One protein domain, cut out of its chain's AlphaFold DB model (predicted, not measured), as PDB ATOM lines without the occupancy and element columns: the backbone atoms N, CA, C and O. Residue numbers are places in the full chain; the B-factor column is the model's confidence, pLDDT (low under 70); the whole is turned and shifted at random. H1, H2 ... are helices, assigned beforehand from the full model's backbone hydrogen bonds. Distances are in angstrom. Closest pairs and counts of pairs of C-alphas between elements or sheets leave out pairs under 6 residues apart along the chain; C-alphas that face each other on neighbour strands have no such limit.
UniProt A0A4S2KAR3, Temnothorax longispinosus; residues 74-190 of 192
ATOM      1  N   SER A  74     214.231 159.398 193.036       83.19
ATOM      2  CA  SER A  74     213.406 158.918 194.159       83.19
ATOM      3  C   SER A  74     212.167 158.143 193.711       83.19
ATOM      4  O   SER A  74     211.813 157.140 194.327       83.19
ATOM      5  N   GLY A  75     211.525 158.574 192.619       82.19
ATOM      6  CA  GLY A  75     210.364 157.886 192.053       82.19
ATOM      7  C   GLY A  75     210.701 156.491 191.523       82.19
ATOM      8  O   GLY A  75     210.048 155.515 191.891       82.19
ATOM      9  N   ASP A  76     211.750 156.397 190.706       86.31
ATOM     10  CA  ASP A  76     212.241 155.136 190.144       86.31
ATOM     11  C   ASP A  76     212.766 154.190 191.246       86.31
ATOM     12  O   ASP A  76     212.473 152.993 191.244       86.31
ATOM     13  N   TRP A  77     213.467 154.728 192.250       89.69
ATOM     14  CA  TRP A  77     213.929 153.977 193.423       89.69
ATOM     15  C   TRP A  77     212.769 153.389 194.230       89.69
ATOM     16  O   TRP A  77     212.786 152.207 194.577       89.69
ATOM     17  N   LEU A  78     211.738 154.195 194.507       86.56
ATOM     18  CA  LEU A  78     210.561 153.755 195.254       86.56
ATOM     19  C   LEU A  78     209.825 152.651 194.490       86.56
ATOM     20  O   LEU A  78     209.397 151.654 195.072       86.56
ATOM     21  N   PHE A  79     209.723 152.802 193.172       86.81
ATOM     22  CA  PHE A  79     209.102 151.810 192.312       86.81
ATOM     23  C   PHE A  79     209.874 150.478 192.313       86.81
ATOM     24  O   PHE A  79     209.266 149.413 192.467       86.81
ATOM     25  N   LEU A  80     211.208 150.523 192.218       92.19
ATOM     26  CA  LEU A  80     212.071 149.348 192.363       92.19
ATOM     27  C   LEU A  80     211.853 148.663 193.719       92.19
ATOM     28  O   LEU A  80     211.614 147.456 193.767       92.19
ATOM     29  N   LEU A  81     211.910 149.433 194.811       92.38
ATOM     30  CA  LEU A  81     211.737 148.920 196.168       92.38
ATOM     31  C   LEU A  81     210.408 148.171 196.306       92.38
ATOM     32  O   LEU A  81     210.396 147.026 196.750       92.38
ATOM     33  N   HIS A  82     209.295 148.781 195.893       89.00
ATOM     34  CA  HIS A  82     207.977 148.153 196.005       89.00
ATOM     35  C   HIS A  82     207.798 146.946 195.083       89.00
ATOM     36  O   HIS A  82     207.089 146.013 195.452       89.00
ATOM     37  N   THR A  83     208.482 146.914 193.939       90.81
ATOM     38  CA  THR A  83     208.504 145.739 193.054       90.81
ATOM     39  C   THR A  83     209.188 144.535 193.718       90.81
ATOM     40  O   THR A  83     208.835 143.389 193.447       90.81
ATOM     41  N   LEU A  84     210.157 144.779 194.606       93.31
ATOM     42  CA  LEU A  84     210.964 143.745 195.267       93.31
ATOM     43  C   LEU A  84     210.530 143.414 196.703       93.31
ATOM     44  O   LEU A  84     210.983 142.414 197.269       93.31
ATOM     45  N   ASN A  85     209.672 144.244 197.300       90.44
ATOM     46  CA  ASN A  85     209.255 144.163 198.699       90.44
ATOM     47  C   ASN A  85     208.120 143.146 198.925       90.44
ATOM     48  O   ASN A  85     207.036 143.491 199.390       90.44
ATOM     49  N   PHE A  86     208.371 141.879 198.603       86.38
ATOM     50  CA  PHE A  86     207.480 140.765 198.931       86.38
ATOM     51  C   PHE A  86     208.267 139.613 199.553       86.38
ATOM     52  O   PHE A  86     209.452 139.455 199.281       86.38
ATOM     53  N   SER A  87     207.628 138.815 200.413       81.38
ATOM     54  CA  SER A  87     208.235 137.620 201.031       81.38
ATOM     55  C   SER A  87     209.601 137.875 201.696       81.38
ATOM     56  O   SER A  87     210.550 137.118 201.500       81.38
ATOM     57  N   LEU A  88     209.725 138.982 202.440       81.75
ATOM     58  CA  LEU A  88     210.932 139.329 203.212       81.75
ATOM     59  C   LEU A  88     210.855 138.901 204.684       81.75
ATOM     60  O   LEU A  88     211.843 139.008 205.406       81.75
ATOM     61  N   TYR A  89     209.684 138.457 205.139       75.38
ATOM     62  CA  TYR A  89     209.506 137.938 206.487       75.38
ATOM     63  C   TYR A  89     209.945 136.475 206.533       75.38
ATOM     64  O   TYR A  89     209.419 135.647 205.792       75.38
ATOM     65  N   ILE A  90     210.893 136.166 207.414       71.94
ATOM     66  CA  ILE A  90     211.388 134.810 207.647       71.94
ATOM     67  C   ILE A  90     211.299 134.540 209.162       71.94
ATOM     68  O   ILE A  90     211.637 135.436 209.945       71.94
ATOM     69  N   PRO A  91     210.815 133.366 209.622       73.06
ATOM     70  CA  PRO A  91     210.704 133.063 211.049       73.06
ATOM     71  C   PRO A  91     212.020 133.251 211.818       73.06
ATOM     72  O   PRO A  91     213.098 132.926 211.321       73.06
ATOM     73  N   LYS A  92     211.936 133.717 213.072       66.25
ATOM     74  CA  LYS A  92     213.108 134.045 213.915       66.25
ATOM     75  C   LYS A  92     214.097 132.886 214.124       66.25
ATOM     76  O   LYS A  92     215.255 133.142 214.416       66.25
ATOM     77  N   SER A  93     213.654 131.637 213.980       70.50
ATOM     78  CA  SER A  93     214.480 130.431 214.129       70.50
ATOM     79  C   SER A  93     215.325 130.086 212.895       70.50
ATOM     80  O   SER A  93     216.096 129.131 212.934       70.50
ATOM     81  N   THR A  94     215.188 130.833 211.800       78.25
ATOM     82  CA  THR A  94     215.940 130.609 210.559       78.25
ATOM     83  C   THR A  94     217.017 131.672 210.382       78.25
ATOM     84  O   THR A  94     216.833 132.826 210.777       78.25
ATOM     85  N   ARG A  95     218.154 131.291 209.788       84.25
ATOM     86  CA  ARG A  95     219.183 132.268 209.424       84.25
ATOM     87  C   ARG A  95     218.613 133.208 208.359       84.25
ATOM     88  O   ARG A  95     218.050 132.748 207.368       84.25
ATOM     89  N   GLN A  96     218.724 134.514 208.586       89.12
ATOM     90  CA  GLN A  96     218.086 135.527 207.745       89.12
ATOM     91  C   GLN A  96     219.076 136.139 206.767       89.12
ATOM     92  O   GLN A  96     220.234 136.380 207.105       89.12
ATOM     93  N   TRP A  97     218.584 136.456 205.569       93.94
ATOM     94  CA  TRP A  97     219.319 137.306 204.647       93.94
ATOM     95  C   TRP A  97     219.479 138.700 205.262       93.94
ATOM     96  O   TRP A  97     218.492 139.337 205.649       93.94
ATOM     97  N   THR A  98     220.727 139.144 205.367       95.19
ATOM     98  CA  THR A  98     221.121 140.400 206.008       95.19
ATOM     99  C   THR A  98     221.985 141.230 205.080       95.19
ATOM    100  O   THR A  98     222.714 140.675 204.264       95.19
ATOM    101  N   VAL A  99     221.885 142.556 205.180       96.06
ATOM    102  CA  VAL A  99     222.764 143.481 204.452       96.06
ATOM    103  C   VAL A  99     223.127 144.659 205.340       96.06
ATOM    104  O   VAL A  99     222.251 145.449 205.701       96.06
ATOM    105  N   ASN A 100     224.415 144.816 205.642       94.38
ATOM    106  CA  ASN A 100     224.919 145.755 206.646       94.38
ATOM    107  C   ASN A 100     224.225 145.563 208.009       94.38
ATOM    108  O   ASN A 100     223.812 146.533 208.643       94.38
ATOM    109  N   ASN A 101     224.052 144.310 208.440       92.38
ATOM    110  CA  ASN A 101     223.357 143.882 209.662       92.38
ATOM    111  C   ASN A 101     221.850 144.197 209.722       92.38
ATOM    112  O   ASN A 101     221.194 143.885 210.717       92.38
ATOM    113  N   TYR A 102     221.268 144.780 208.672       92.50
ATOM    114  CA  TYR A 102     219.818 144.937 208.572       92.50
ATOM    115  C   TYR A 102     219.157 143.645 208.103       92.50
ATOM    116  O   TYR A 102     219.762 142.881 207.358       92.50
ATOM    117  N   THR A 103     217.888 143.441 208.469       91.25
ATOM    118  CA  THR A 103     217.043 142.324 208.014       91.25
ATOM    119  C   THR A 103     215.816 142.820 207.243       91.25
ATOM    120  O   THR A 103     215.449 144.000 207.287       91.25
ATOM    121  N   GLY A 104     215.172 141.907 206.508       89.56
ATOM    122  CA  GLY A 104     213.882 142.131 205.859       89.56
ATOM    123  C   GLY A 104     213.841 143.376 204.965       89.56
ATOM    124  O   GLY A 104     214.664 143.554 204.067       89.56
ATOM    125  N   PHE A 105     212.865 144.250 205.214       89.38
ATOM    126  CA  PHE A 105     212.660 145.487 204.454       89.38
ATOM    127  C   PHE A 105     213.887 146.417 204.465       89.38
ATOM    128  O   PHE A 105     214.242 146.988 203.430       89.38
ATOM    129  N   TRP A 106     214.567 146.552 205.607       91.00
ATOM    130  CA  TRP A 106     215.743 147.418 205.715       91.00
ATOM    131  C   TRP A 106     216.969 146.816 205.030       91.00
ATOM    132  O   TRP A 106     217.724 147.561 204.407       91.00
ATOM    133  N   ALA A 107     217.127 145.489 205.045       93.94
ATOM    134  CA  ALA A 107     218.158 144.810 204.256       93.94
ATOM    135  C   ALA A 107     217.988 145.088 202.756       93.94
ATOM    136  O   ALA A 107     218.956 145.393 202.063       93.94
ATOM    137  N   LEU A 108     216.743 145.068 202.262       95.06
ATOM    138  CA  LEU A 108     216.448 145.392 200.868       95.06
ATOM    139  C   LEU A 108     216.808 146.848 200.535       95.06
ATOM    140  O   LEU A 108     217.468 147.094 199.526       95.06
ATOM    141  N   CYS A 109     216.443 147.803 201.396       94.12
ATOM    142  CA  CYS A 109     216.833 149.207 201.225       94.12
ATOM    143  C   CYS A 109     218.364 149.370 201.211       94.12
ATOM    144  O   CYS A 109     218.908 150.045 200.338       94.12
ATOM    145  N   SER A 110     219.053 148.700 202.139       95.44
ATOM    146  CA  SER A 110     220.514 148.695 202.266       95.44
ATOM    147  C   SER A 110     221.199 148.138 201.012       95.44
ATOM    148  O   SER A 110     222.134 148.748 200.492       95.44
ATOM    149  N   ALA A 111     220.682 147.041 200.445       96.75
ATOM    150  CA  ALA A 111     221.193 146.456 199.208       96.75
ATOM    151  C   ALA A 111     221.031 147.392 198.001       96.75
ATOM    152  O   ALA A 111     221.980 147.588 197.242       96.75
ATOM    153  N   ILE A 112     219.847 147.996 197.839       95.94
ATOM    154  CA  ILE A 112     219.579 148.937 196.741       95.94
ATOM    155  C   ILE A 112     220.485 150.163 196.868       95.94
ATOM    156  O   ILE A 112     221.084 150.587 195.880       95.94
ATOM    157  N   LYS A 113     220.621 150.716 198.079       94.44
ATOM    158  CA  LYS A 113     221.533 151.831 198.336       94.44
ATOM    159  C   LYS A 113     222.970 151.473 197.960       94.44
ATOM    160  O   LYS A 113     223.585 152.212 197.203       94.44
ATOM    161  N   ARG A 114     223.479 150.330 198.429       95.88
ATOM    162  CA  ARG A 114     224.835 149.863 198.110       95.88
ATOM    163  C   ARG A 114     225.063 149.761 196.601       95.88
ATOM    164  O   ARG A 114     226.121 150.142 196.121       95.88
ATOM    165  N   ALA A 115     224.084 149.262 195.849       95.56
ATOM    166  CA  ALA A 115     224.178 149.192 194.394       95.56
ATOM    167  C   ALA A 115     224.289 150.589 193.762       95.56
ATOM    168  O   ALA A 115     225.151 150.818 192.920       95.56
ATOM    169  N   ILE A 116     223.475 151.542 194.222       93.12
ATOM    170  CA  ILE A 116     223.515 152.934 193.753       93.12
ATOM    171  C   ILE A 116     224.845 153.606 194.084       93.12
ATOM    172  O   ILE A 116     225.414 154.272 193.221       93.12
ATOM    173  N   ASP A 117     225.344 153.424 195.307       92.94
ATOM    174  CA  ASP A 117     226.634 153.968 195.743       92.94
ATOM    175  C   ASP A 117     227.797 153.373 194.920       92.94
ATOM    176  O   ASP A 117     228.785 154.054 194.657       92.94
ATOM    177  N   ASN A 118     227.643 152.136 194.434       94.31
ATOM    178  CA  ASN A 118     228.573 151.468 193.521       94.31
ATOM    179  C   ASN A 118     228.364 151.832 192.036       94.31
ATOM    180  O   ASN A 118     228.964 151.205 191.166       94.31
ATOM    181  N   ASN A 119     227.551 152.849 191.733       92.38
ATOM    182  CA  ASN A 119     227.208 153.307 190.381       92.38
ATOM    183  C   ASN A 119     226.401 152.310 189.526       92.38
ATOM    184  O   ASN A 119     226.316 152.473 188.308       92.38
ATOM    185  N   GLU A 120     225.740 151.324 190.138       93.62
ATOM    186  CA  GLU A 120     224.791 150.467 189.427       93.62
ATOM    187  C   GLU A 120     223.486 151.223 189.148       93.62
ATOM    188  O   GLU A 120     222.886 151.862 190.023       93.62
ATOM    189  N   LEU A 121     222.969 151.088 187.928       93.19
ATOM    190  CA  LEU A 121     221.709 151.708 187.506       93.19
ATOM    191  C   LEU A 121     220.488 150.864 187.904       93.19
ATOM    192  O   LEU A 121     219.505 150.806 187.171       93.19
ATOM    193  N   VAL A 122     220.525 150.227 189.080       94.00
ATOM    194  CA  VAL A 122     219.507 149.259 189.536       94.00
ATOM    195  C   VAL A 122     218.091 149.847 189.602       94.00
ATOM    196  O   VAL A 122     217.112 149.128 189.453       94.00
ATOM    197  N   TRP A 123     217.973 151.161 189.789       91.56
ATOM    198  CA  TRP A 123     216.709 151.904 189.813       91.56
ATOM    199  C   TRP A 123     216.154 152.183 188.411       91.56
ATOM    200  O   TRP A 123     214.988 152.535 188.281       91.56
ATOM    201  N   HIS A 124     216.942 152.016 187.348       91.50
ATOM    202  CA  HIS A 124     216.548 152.406 186.001       91.50
ATOM    203  C   HIS A 124     215.866 151.244 185.240       91.50
ATOM    204  O   HIS A 124     216.493 150.206 185.023       91.50
ATOM    205  N   PRO A 125     214.644 151.413 184.690       90.44
ATOM    206  CA  PRO A 125     213.919 150.344 183.986       90.44
ATOM    207  C   PRO A 125     214.673 149.690 182.827       90.44
ATOM    208  O   PRO A 125     214.635 148.474 182.665       90.44
ATOM    209  N   ASN A 126     215.393 150.483 182.027       90.56
ATOM    210  CA  ASN A 126     216.244 149.957 180.951       90.56
ATOM    211  C   ASN A 126     217.374 149.032 181.433       90.56
ATOM    212  O   ASN A 126     217.830 148.211 180.643       90.56
ATOM    213  N   TYR A 127     217.818 149.164 182.684       94.31
ATOM    214  CA  TYR A 127     218.803 148.268 183.282       94.31
ATOM    215  C   TYR A 127     218.110 146.975 183.722       94.31
ATOM    216  O   TYR A 127     218.356 145.903 183.168       94.31
ATOM    217  N   TYR A 128     217.130 147.079 184.626       94.88
ATOM    218  CA  TYR A 128     216.516 145.892 185.220       94.88
ATOM    219  C   TYR A 128     215.534 145.134 184.316       94.88
ATOM    220  O   TYR A 128     215.075 144.065 184.699       94.88
ATOM    221  N   MET A 129     215.208 145.632 183.116       94.81
ATOM    222  CA  MET A 129     214.425 144.869 182.130       94.81
ATOM    223  C   MET A 129     215.183 143.662 181.547       94.81
ATOM    224  O   MET A 129     214.550 142.772 180.967       94.81
ATOM    225  N   ASN A 130     216.518 143.684 181.644       96.00
ATOM    226  CA  ASN A 130     217.432 142.672 181.116       96.00
ATOM    227  C   ASN A 130     218.431 142.177 182.175       96.00
ATOM    228  O   ASN A 130     219.407 141.525 181.812       96.00
ATOM    229  N   ILE A 131     218.200 142.472 183.456       97.38
ATOM    230  CA  ILE A 131     219.135 142.099 184.516       97.38
ATOM    231  C   ILE A 131     219.284 140.576 184.589       97.38
ATOM    232  O   ILE A 131     218.310 139.799 184.581       97.38
ATOM    233  N   SER A 132     220.540 140.152 184.611       97.88
ATOM    234  CA  SER A 132     220.942 138.756 184.665       97.88
ATOM    235  C   SER A 132     220.804 138.184 186.074       97.88
ATOM    236  O   SER A 132     220.623 138.889 187.068       97.88
ATOM    237  N   GLN A 133     220.856 136.856 186.161       97.12
ATOM    238  CA  GLN A 133     220.851 136.162 187.445       97.12
ATOM    239  C   GLN A 133     222.101 136.507 188.271       97.12
ATOM    240  O   GLN A 133     221.976 136.793 189.457       97.12
ATOM    241  N   SER A 134     223.269 136.582 187.630       97.56
ATOM    242  CA  SER A 134     224.533 136.954 188.271       97.56
ATOM    243  C   SER A 134     224.542 138.396 188.780       97.56
ATOM    244  O   SER A 134     225.051 138.656 189.865       97.56
ATOM    245  N   GLU A 135     223.945 139.342 188.046       97.62
ATOM    246  CA  GLU A 135     223.802 140.726 188.525       97.62
ATOM    247  C   GLU A 135     222.869 140.802 189.737       97.62
ATOM    248  O   GLU A 135     223.175 141.500 190.699       97.62
ATOM    249  N   MET A 136     221.762 140.047 189.739       97.56
ATOM    250  CA  MET A 136     220.876 139.956 190.906       97.56
ATOM    251  C   MET A 136     221.607 139.395 192.132       97.56
ATOM    252  O   MET A 136     221.481 139.951 193.221       97.56
ATOM    253  N   GLU A 137     222.377 138.321 191.962       97.25
ATOM    254  CA  GLU A 137     223.184 137.716 193.030       97.25
ATOM    255  C   GLU A 137     224.236 138.689 193.555       97.25
ATOM    256  O   GLU A 137     224.372 138.850 194.766       97.25
ATOM    257  N   TYR A 138     224.923 139.403 192.664       97.38
ATOM    258  CA  TYR A 138     225.903 140.408 193.049       97.38
ATOM    259  C   TYR A 138     225.254 141.574 193.805       97.38
ATOM    260  O   TYR A 138     225.678 141.901 194.914       97.38
ATOM    261  N   ILE A 139     224.215 142.195 193.247       97.44
ATOM    262  CA  ILE A 139     223.559 143.380 193.818       97.44
ATOM    263  C   ILE A 139     222.934 143.064 195.181       97.44
ATOM    264  O   ILE A 139     223.145 143.801 196.152       97.44
ATOM    265  N   PHE A 140     222.213 141.944 195.274       97.12
ATOM    266  CA  PHE A 140     221.468 141.534 196.465       97.12
ATOM    267  C   PHE A 140     222.216 140.514 197.335       97.12
ATOM    268  O   PHE A 140     221.597 139.834 198.154       97.12
ATOM    269  N   ARG A 141     223.546 140.414 197.215       97.38
ATOM    270  CA  ARG A 141     224.361 139.590 198.122       97.38
ATOM    271  C   ARG A 141     224.178 140.011 199.581       97.38
ATOM    272  O   ARG A 141     224.113 141.213 199.875       97.38
ATOM    273  N   GLY A 142     224.073 139.020 200.460       96.50
ATOM    274  CA  GLY A 142     223.982 139.233 201.898       96.50
ATOM    275  C   GLY A 142     225.345 139.457 202.552       96.50
ATOM    276  O   GLY A 142     226.378 139.408 201.883       96.50
ATOM    277  N   ASP A 143     225.330 139.692 203.860       96.62
ATOM    278  CA  ASP A 143     226.531 139.688 204.702       96.62
ATOM    279  C   ASP A 143     227.094 138.258 204.846       96.62
ATOM    280  O   ASP A 143     228.307 138.066 204.885       96.62
ATOM    281  N   ASP A 144     226.210 137.252 204.856       94.94
ATOM    282  CA  ASP A 144     226.549 135.828 204.777       94.94
ATOM    283  C   ASP A 144     226.454 135.347 203.309       94.94
ATOM    284  O   ASP A 144     225.372 135.437 202.716       94.94
ATOM    285  N   PRO A 145     227.545 134.840 202.702       92.56
ATOM    286  CA  PRO A 145     227.546 134.385 201.312       92.56
ATOM    287  C   PRO A 145     226.701 133.124 201.068       92.56
ATOM    288  O   PRO A 145     226.335 132.863 199.923       92.56
ATOM    289  N   GLU A 146     226.376 132.345 202.104       92.75
ATOM    290  CA  GLU A 146     225.531 131.149 201.987       92.75
ATOM    291  C   GLU A 146     224.034 131.490 201.984       92.75
ATOM    292  O   GLU A 146     223.202 130.673 201.579       92.75
ATOM    293  N   ILE A 147     223.670 132.700 202.419       92.94
ATOM    294  CA  ILE A 147     222.278 133.124 202.555       92.94
ATOM    295  C   ILE A 147     221.949 134.145 201.474       92.94
ATOM    296  O   ILE A 147     222.461 135.262 201.442       92.94
ATOM    297  N   THR A 148     221.014 133.781 200.604       93.25
ATOM    298  CA  THR A 148     220.544 134.648 199.523       93.25
ATOM    299  C   THR A 148     219.211 135.295 199.869       93.25
ATOM    300  O   THR A 148     218.448 134.805 200.706       93.25
ATOM    301  N   LEU A 149     218.912 136.414 199.208       94.50
ATOM    302  CA  LEU A 149     217.590 137.023 199.266       94.50
ATOM    303  C   LEU A 149     216.540 135.968 198.853       94.50
ATOM    304  O   LEU A 149     216.665 135.406 197.759       94.50
ATOM    305  N   PRO A 150     215.500 135.697 199.669       92.12
ATOM    306  CA  PRO A 150     214.469 134.715 199.324       92.12
ATOM    307  C   PRO A 150     213.879 134.993 197.943       92.12
ATOM    308  O   PRO A 150     213.782 136.150 197.568       92.12
ATOM    309  N   HIS A 151     213.457 133.978 197.187       92.81
ATOM    310  CA  HIS A 151     212.863 134.111 195.840       92.81
ATOM    311  C   HIS A 151     213.606 135.079 194.886       92.81
ATOM    312  O   HIS A 151     212.988 135.904 194.200       92.81
ATOM    313  N   LEU A 152     214.945 135.037 194.876       94.50
ATOM    314  CA  LEU A 152     215.777 135.913 194.041       94.50
ATOM    315  C   LEU A 152     215.463 135.751 192.542       94.50
ATOM    316  O   LEU A 152     215.382 136.738 191.805       94.50
ATOM    317  N   LYS A 153     215.229 134.512 192.094       95.44
ATOM    318  CA  LYS A 153     214.896 134.192 190.699       95.44
ATOM    319  C   LYS A 153     213.544 134.782 190.295       95.44
ATOM    320  O   LYS A 153     213.425 135.372 189.223       95.44
ATOM    321  N   GLU A 154     212.535 134.651 191.147       95.00
ATOM    322  CA  GLU A 154     211.191 135.182 190.921       95.00
ATOM    323  C   GLU A 154     211.223 136.711 190.897       95.00
ATOM    324  O   GLU A 154     210.679 137.318 189.977       95.00
ATOM    325  N   ARG A 155     211.951 137.340 191.830       95.88
ATOM    326  CA  ARG A 155     212.193 138.793 191.825       95.88
ATOM    327  C   ARG A 155     212.796 139.266 190.511       95.88
ATOM    328  O   ARG A 155     212.337 140.261 189.959       95.88
ATOM    329  N   ARG A 156     213.773 138.536 189.964       97.12
ATOM    330  CA  ARG A 156     214.364 138.845 188.655       97.12
ATOM    331  C   ARG A 156     213.344 138.760 187.521       97.12
ATOM    332  O   ARG A 156     213.334 139.611 186.637       97.12
ATOM    333  N   ILE A 157     212.497 137.729 187.521       96.50
ATOM    334  CA  ILE A 157     211.438 137.565 186.513       96.50
ATOM    335  C   ILE A 157     210.466 138.745 186.580       96.50
ATOM    336  O   ILE A 157     210.170 139.344 185.543       96.50
ATOM    337  N   VAL A 158     210.031 139.113 187.789       95.12
ATOM    338  CA  VAL A 158     209.151 140.263 188.025       95.12
ATOM    339  C   VAL A 158     209.821 141.554 187.555       95.12
ATOM    340  O   VAL A 158     209.227 142.266 186.752       95.12
ATOM    341  N   LEU A 159     211.069 141.828 187.949       94.94
ATOM    342  CA  LEU A 159     211.805 143.015 187.492       94.94
ATOM    343  C   LEU A 159     211.903 143.084 185.969       94.94
ATOM    344  O   LEU A 159     211.580 144.117 185.387       94.94
ATOM    345  N   ASN A 160     212.270 141.984 185.313       96.56
ATOM    346  CA  ASN A 160     212.374 141.944 183.858       96.56
ATOM    347  C   ASN A 160     211.023 142.233 183.183       96.56
ATOM    348  O   ASN A 160     210.953 143.021 182.237       96.56
ATOM    349  N   TYR A 161     209.942 141.612 183.663       94.94
ATOM    350  CA  TYR A 161     208.589 141.835 183.146       94.94
ATOM    351  C   TYR A 161     208.143 143.287 183.331       94.94
ATOM    352  O   TYR A 161     207.682 143.942 182.388       94.94
ATOM    353  N   VAL A 162     208.326 143.798 184.543       90.69
ATOM    354  CA  VAL A 162     207.987 145.160 184.919       90.69
ATOM    355  C   VAL A 162     208.788 146.132 184.056       90.69
ATOM    356  O   VAL A 162     208.186 146.903 183.321       90.69
ATOM    357  N   GLY A 163     210.117 146.031 184.005       91.75
ATOM    358  CA  GLY A 163     210.982 146.904 183.202       91.75
ATOM    359  C   GLY A 163     210.592 146.954 181.721       91.75
ATOM    360  O   GLY A 163     210.492 148.039 181.139       91.75
ATOM    361  N   LYS A 164     210.256 145.805 181.118       92.44
ATOM    362  CA  LYS A 164     209.735 145.737 179.738       92.44
ATOM    363  C   LYS A 164     208.398 146.460 179.593       92.44
ATOM    364  O   LYS A 164     208.208 147.225 178.644       92.44
ATOM    365  N   THR A 165     207.483 146.256 180.539       88.56
ATOM    366  CA  THR A 165     206.179 146.932 180.570       88.56
ATOM    367  C   THR A 165     206.345 148.442 180.701       88.56
ATOM    368  O   THR A 165     205.688 149.202 179.988       88.56
ATOM    369  N   LEU A 166     207.282 148.883 181.536       84.75
ATOM    370  CA  LEU A 166     207.598 150.289 181.743       84.75
ATOM    371  C   LEU A 166     208.169 150.958 180.507       84.75
ATOM    372  O   LEU A 166     207.724 152.037 180.114       84.75
ATOM    373  N   LYS A 167     209.115 150.294 179.850       84.94
ATOM    374  CA  LYS A 167     209.667 150.771 178.589       84.94
ATOM    375  C   LYS A 167     208.578 150.903 177.524       84.94
ATOM    376  O   LYS A 167     208.488 151.941 176.874       84.94
ATOM    377  N   LYS A 168     207.714 149.889 177.394       86.25
ATOM    378  CA  LYS A 168     206.633 149.859 176.399       86.25
ATOM    379  C   LYS A 168     205.555 150.917 176.652       86.25
ATOM    380  O   LYS A 168     205.169 151.617 175.724       86.25
ATOM    381  N   LYS A 169     205.043 151.019 177.884       82.56
ATOM    382  CA  LYS A 169     203.891 151.874 178.223       82.56
ATOM    383  C   LYS A 169     204.284 153.310 178.604       82.56
ATOM    384  O   LYS A 169     203.474 154.217 178.427       82.56
ATOM    385  N   TYR A 170     205.503 153.526 179.105       76.44
ATOM    386  CA  TYR A 170     205.914 154.788 179.743       76.44
ATOM    387  C   TYR A 170     207.282 155.315 179.274       76.44
ATOM    388  O   TYR A 170     207.825 156.228 179.887       76.44
ATOM    389  N   LYS A 171     207.850 154.772 178.185       74.00
ATOM    390  CA  LYS A 171     209.155 155.181 177.617       74.00
ATOM    391  C   LYS A 171     210.350 155.060 178.582       74.00
ATOM    392  O   LYS A 171     211.398 155.640 178.328       74.00
ATOM    393  N   GLY A 172     210.225 154.262 179.645       62.50
ATOM    394  CA  GLY A 172     211.363 153.817 180.457       62.50
ATOM    395  C   GLY A 172     211.896 154.791 181.515       62.50
ATOM    396  O   GLY A 172     212.951 154.492 182.063       62.50
ATOM    397  N   MET A 173     211.198 155.893 181.827       59.00
ATOM    398  CA  MET A 173     211.544 156.790 182.946       59.00
ATOM    399  C   MET A 173     210.305 157.217 183.743       59.00
ATOM    400  O   MET A 173     209.380 157.820 183.181       59.00
ATOM    401  N   TYR A 174     210.335 157.013 185.063       61.12
ATOM    402  CA  TYR A 174     209.444 157.690 186.001       61.12
ATOM    403  C   TYR A 174     210.184 158.794 186.738       61.12
ATOM    404  O   TYR A 174     210.340 158.785 187.956       61.12
ATOM    405  N   ASN A 175     210.525 159.848 186.000       55.06
ATOM    406  CA  ASN A 175     210.789 161.121 186.652       55.06
ATOM    407  C   ASN A 175     209.524 161.541 187.419       55.06
ATOM    408  O   ASN A 175     208.410 161.399 186.897       55.06
ATOM    409  N   CYS A 176     209.688 162.120 188.612       44.72
ATOM    410  CA  CYS A 176     208.600 162.571 189.493       44.72
ATOM    411  C   CYS A 176     207.463 163.324 188.765       44.72
ATOM    412  O   CYS A 176     206.300 163.213 189.142       44.72
ATOM    413  N   LYS A 177     207.754 164.014 187.652       45.09
ATOM    414  CA  LYS A 177     206.761 164.704 186.805       45.09
ATOM    415  C   LYS A 177     205.659 163.793 186.229       45.09
ATOM    416  O   LYS A 177     204.540 164.264 186.038       45.09
ATOM    417  N   ASN A 178     205.944 162.517 185.950       49.84
ATOM    418  CA  ASN A 178     204.954 161.567 185.421       49.84
ATOM    419  C   ASN A 178     204.108 160.927 186.537       49.84
ATOM    420  O   ASN A 178     202.920 160.685 186.326       49.84
ATOM    421  N   ILE A 179     204.694 160.721 187.722       48.72
ATOM    422  CA  ILE A 179     204.024 160.179 188.921       48.72
ATOM    423  C   ILE A 179     203.000 161.180 189.477       48.72
ATOM    424  O   ILE A 179     201.914 160.800 189.898       48.72
ATOM    425  N   VAL A 180     203.294 162.481 189.417       45.41
ATOM    426  CA  VAL A 180     202.335 163.512 189.858       45.41
ATOM    427  C   VAL A 180     201.113 163.588 188.927       45.41
ATOM    428  O   VAL A 180     200.021 163.920 189.373       45.41
ATOM    429  N   LYS A 181     201.256 163.233 187.640       43.53
ATOM    430  CA  LYS A 181     200.140 163.229 186.671       43.53
ATOM    431  C   LYS A 181     199.300 161.950 186.689       43.53
ATOM    432  O   LYS A 181     198.148 161.982 186.264       43.53
ATOM    433  N   LYS A 182     199.864 160.823 187.126       49.12
ATOM    434  CA  LYS A 182     199.169 159.538 187.263       49.12
ATOM    435  C   LYS A 182     199.535 158.941 188.611       49.12
ATOM    436  O   LYS A 182     200.686 158.575 188.809       49.12
ATOM    437  N   ASN A 183     198.544 158.840 189.495       50.62
ATOM    438  CA  ASN A 183     198.689 158.321 190.853       50.62
ATOM    439  C   ASN A 183     199.581 157.061 190.870       50.62
ATOM    440  O   ASN A 183     199.329 156.118 190.115       50.62
ATOM    441  N   PHE A 184     200.618 157.056 191.713       52.75
ATOM    442  CA  PHE A 184     201.597 155.966 191.832       52.75
ATOM    443  C   PHE A 184     200.911 154.600 191.997       52.75
ATOM    444  O   PHE A 184     201.289 153.622 191.353       52.75
ATOM    445  N   PHE A 185     199.826 154.574 192.775       53.53
ATOM    446  CA  PHE A 185     198.999 153.389 192.996       53.53
ATOM    447  C   PHE A 185     198.352 152.866 191.706       53.53
ATOM    448  O   PHE A 185     198.402 151.673 191.425       53.53
ATOM    449  N   HIS A 186     197.818 153.758 190.866       54.34
ATOM    450  CA  HIS A 186     197.220 153.375 189.584       54.34
ATOM    451  C   HIS A 186     198.241 152.776 188.618       54.34
ATOM    452  O   HIS A 186     197.900 151.887 187.843       54.34
ATOM    453  N   ILE A 187     199.486 153.254 188.644       56.84
ATOM    454  CA  ILE A 187     200.554 152.691 187.815       56.84
ATOM    455  C   ILE A 187     200.903 151.284 188.308       56.84
ATOM    456  O   ILE A 187     200.932 150.362 187.494       56.84
ATOM    457  N   PHE A 188     201.089 151.109 189.618       60.06
ATOM    458  CA  PHE A 188     201.404 149.815 190.228       60.06
ATOM    459  C   PHE A 188     200.317 148.764 189.933       60.06
ATOM    460  O   PHE A 188     200.625 147.705 189.392       60.06
ATOM    461  N   CYS A 189     199.038 149.113 190.131       55.38
ATOM    462  CA  CYS A 189     197.885 148.260 189.804       55.38
ATOM    463  C   CYS A 189     197.658 148.029 188.297       55.38
ATOM    464  O   CYS A 189     196.823 147.218 187.931       55.38
ATOM    465  N   SER A 190     198.322 148.775 187.407       53.38
ATOM    466  CA  SER A 190     198.199 148.587 185.947       53.38
ATOM    467  C   SER A 190     199.307 147.717 185.340       53.38
ATOM    468  O   SER A 190     199.321 147.462 184.123       53.38
TER     469      SER A 190
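What this domain is: This is residues 74 to 190 of the 192 residues of a protein of Temnothorax longispinosus (UniProt A0A4S2KAR3). An elongated group of crossed helices has the long helix H5 along one side, with H1, H4 and the short H3 packed on it, while H2 lies across from H5 and meets H1 and H4. The loop around Ser 93 lies at one end and the small helices H6 and H7 at the other. The printed part has 117 residues with seven named helices, H1 to H7 in order, and no named strand; the class is all helix. It is compact, with a radius of gyration of the C-alphas of 14.4 A, and spans 44 by 25 by 24 A.

How they stand to each other: H5, residues 152 to 170, touches H1, residues 74 to 84, opposite ways at a steep tilt of 43 degrees; their closest C-alphas, of Leu 84 and Arg 155, are 6.2 A apart. H3, residues 125 to 128, touches H5, closest at the C-alphas of Pro 125 and Gly 163, 4.6 A. H4, residues 133 to 139, touches H5 about perpendicular, at 88 degrees, closest at the C-alphas of Met 136 and Arg 156, 7.0 A. H2, residues 104 to 117, touches H4, also at 88 degrees, closest at the C-alphas of Ala 115 and Ile 139, 5.9 A. H2 and H5 are apart. H1 and H2 only just touch, with 3 pairs of C-alphas within 8 A, the closest those of Leu 81 and Cys 109, 7.2 A. H6, residues 176 to 181, only just touches H1, also with 3 pairs, closest at the C-alphas of Gly 75 and Cys 176, 5.6 A. H7, residues 184 to 188, is near H1, with 7 pairs of C-alphas within 10 A. Every O i to N i+4 pair is within hydrogen-bond range in H1, H2, H4, H5 and H7, and 1 of 2 in H6; H3 is too short for such a pair.

Where its parts are: H5 is 25.7 A long, H2 20.1 A and H1 15.4 A. H1 begins at C-alpha 74 (213.406, 158.918, 194.159), and H7 ends at C-alpha 188 (201.404, 149.815, 190.228).

The domain as a whole: The two C-alphas farthest apart, of Ser 93 and Lys 181, are 45.1 A apart. The printed part has no cut. The links H1 to H2 and H4 to H5 are long. Residue 92 and residues 172 to 190 have pLDDT under 70.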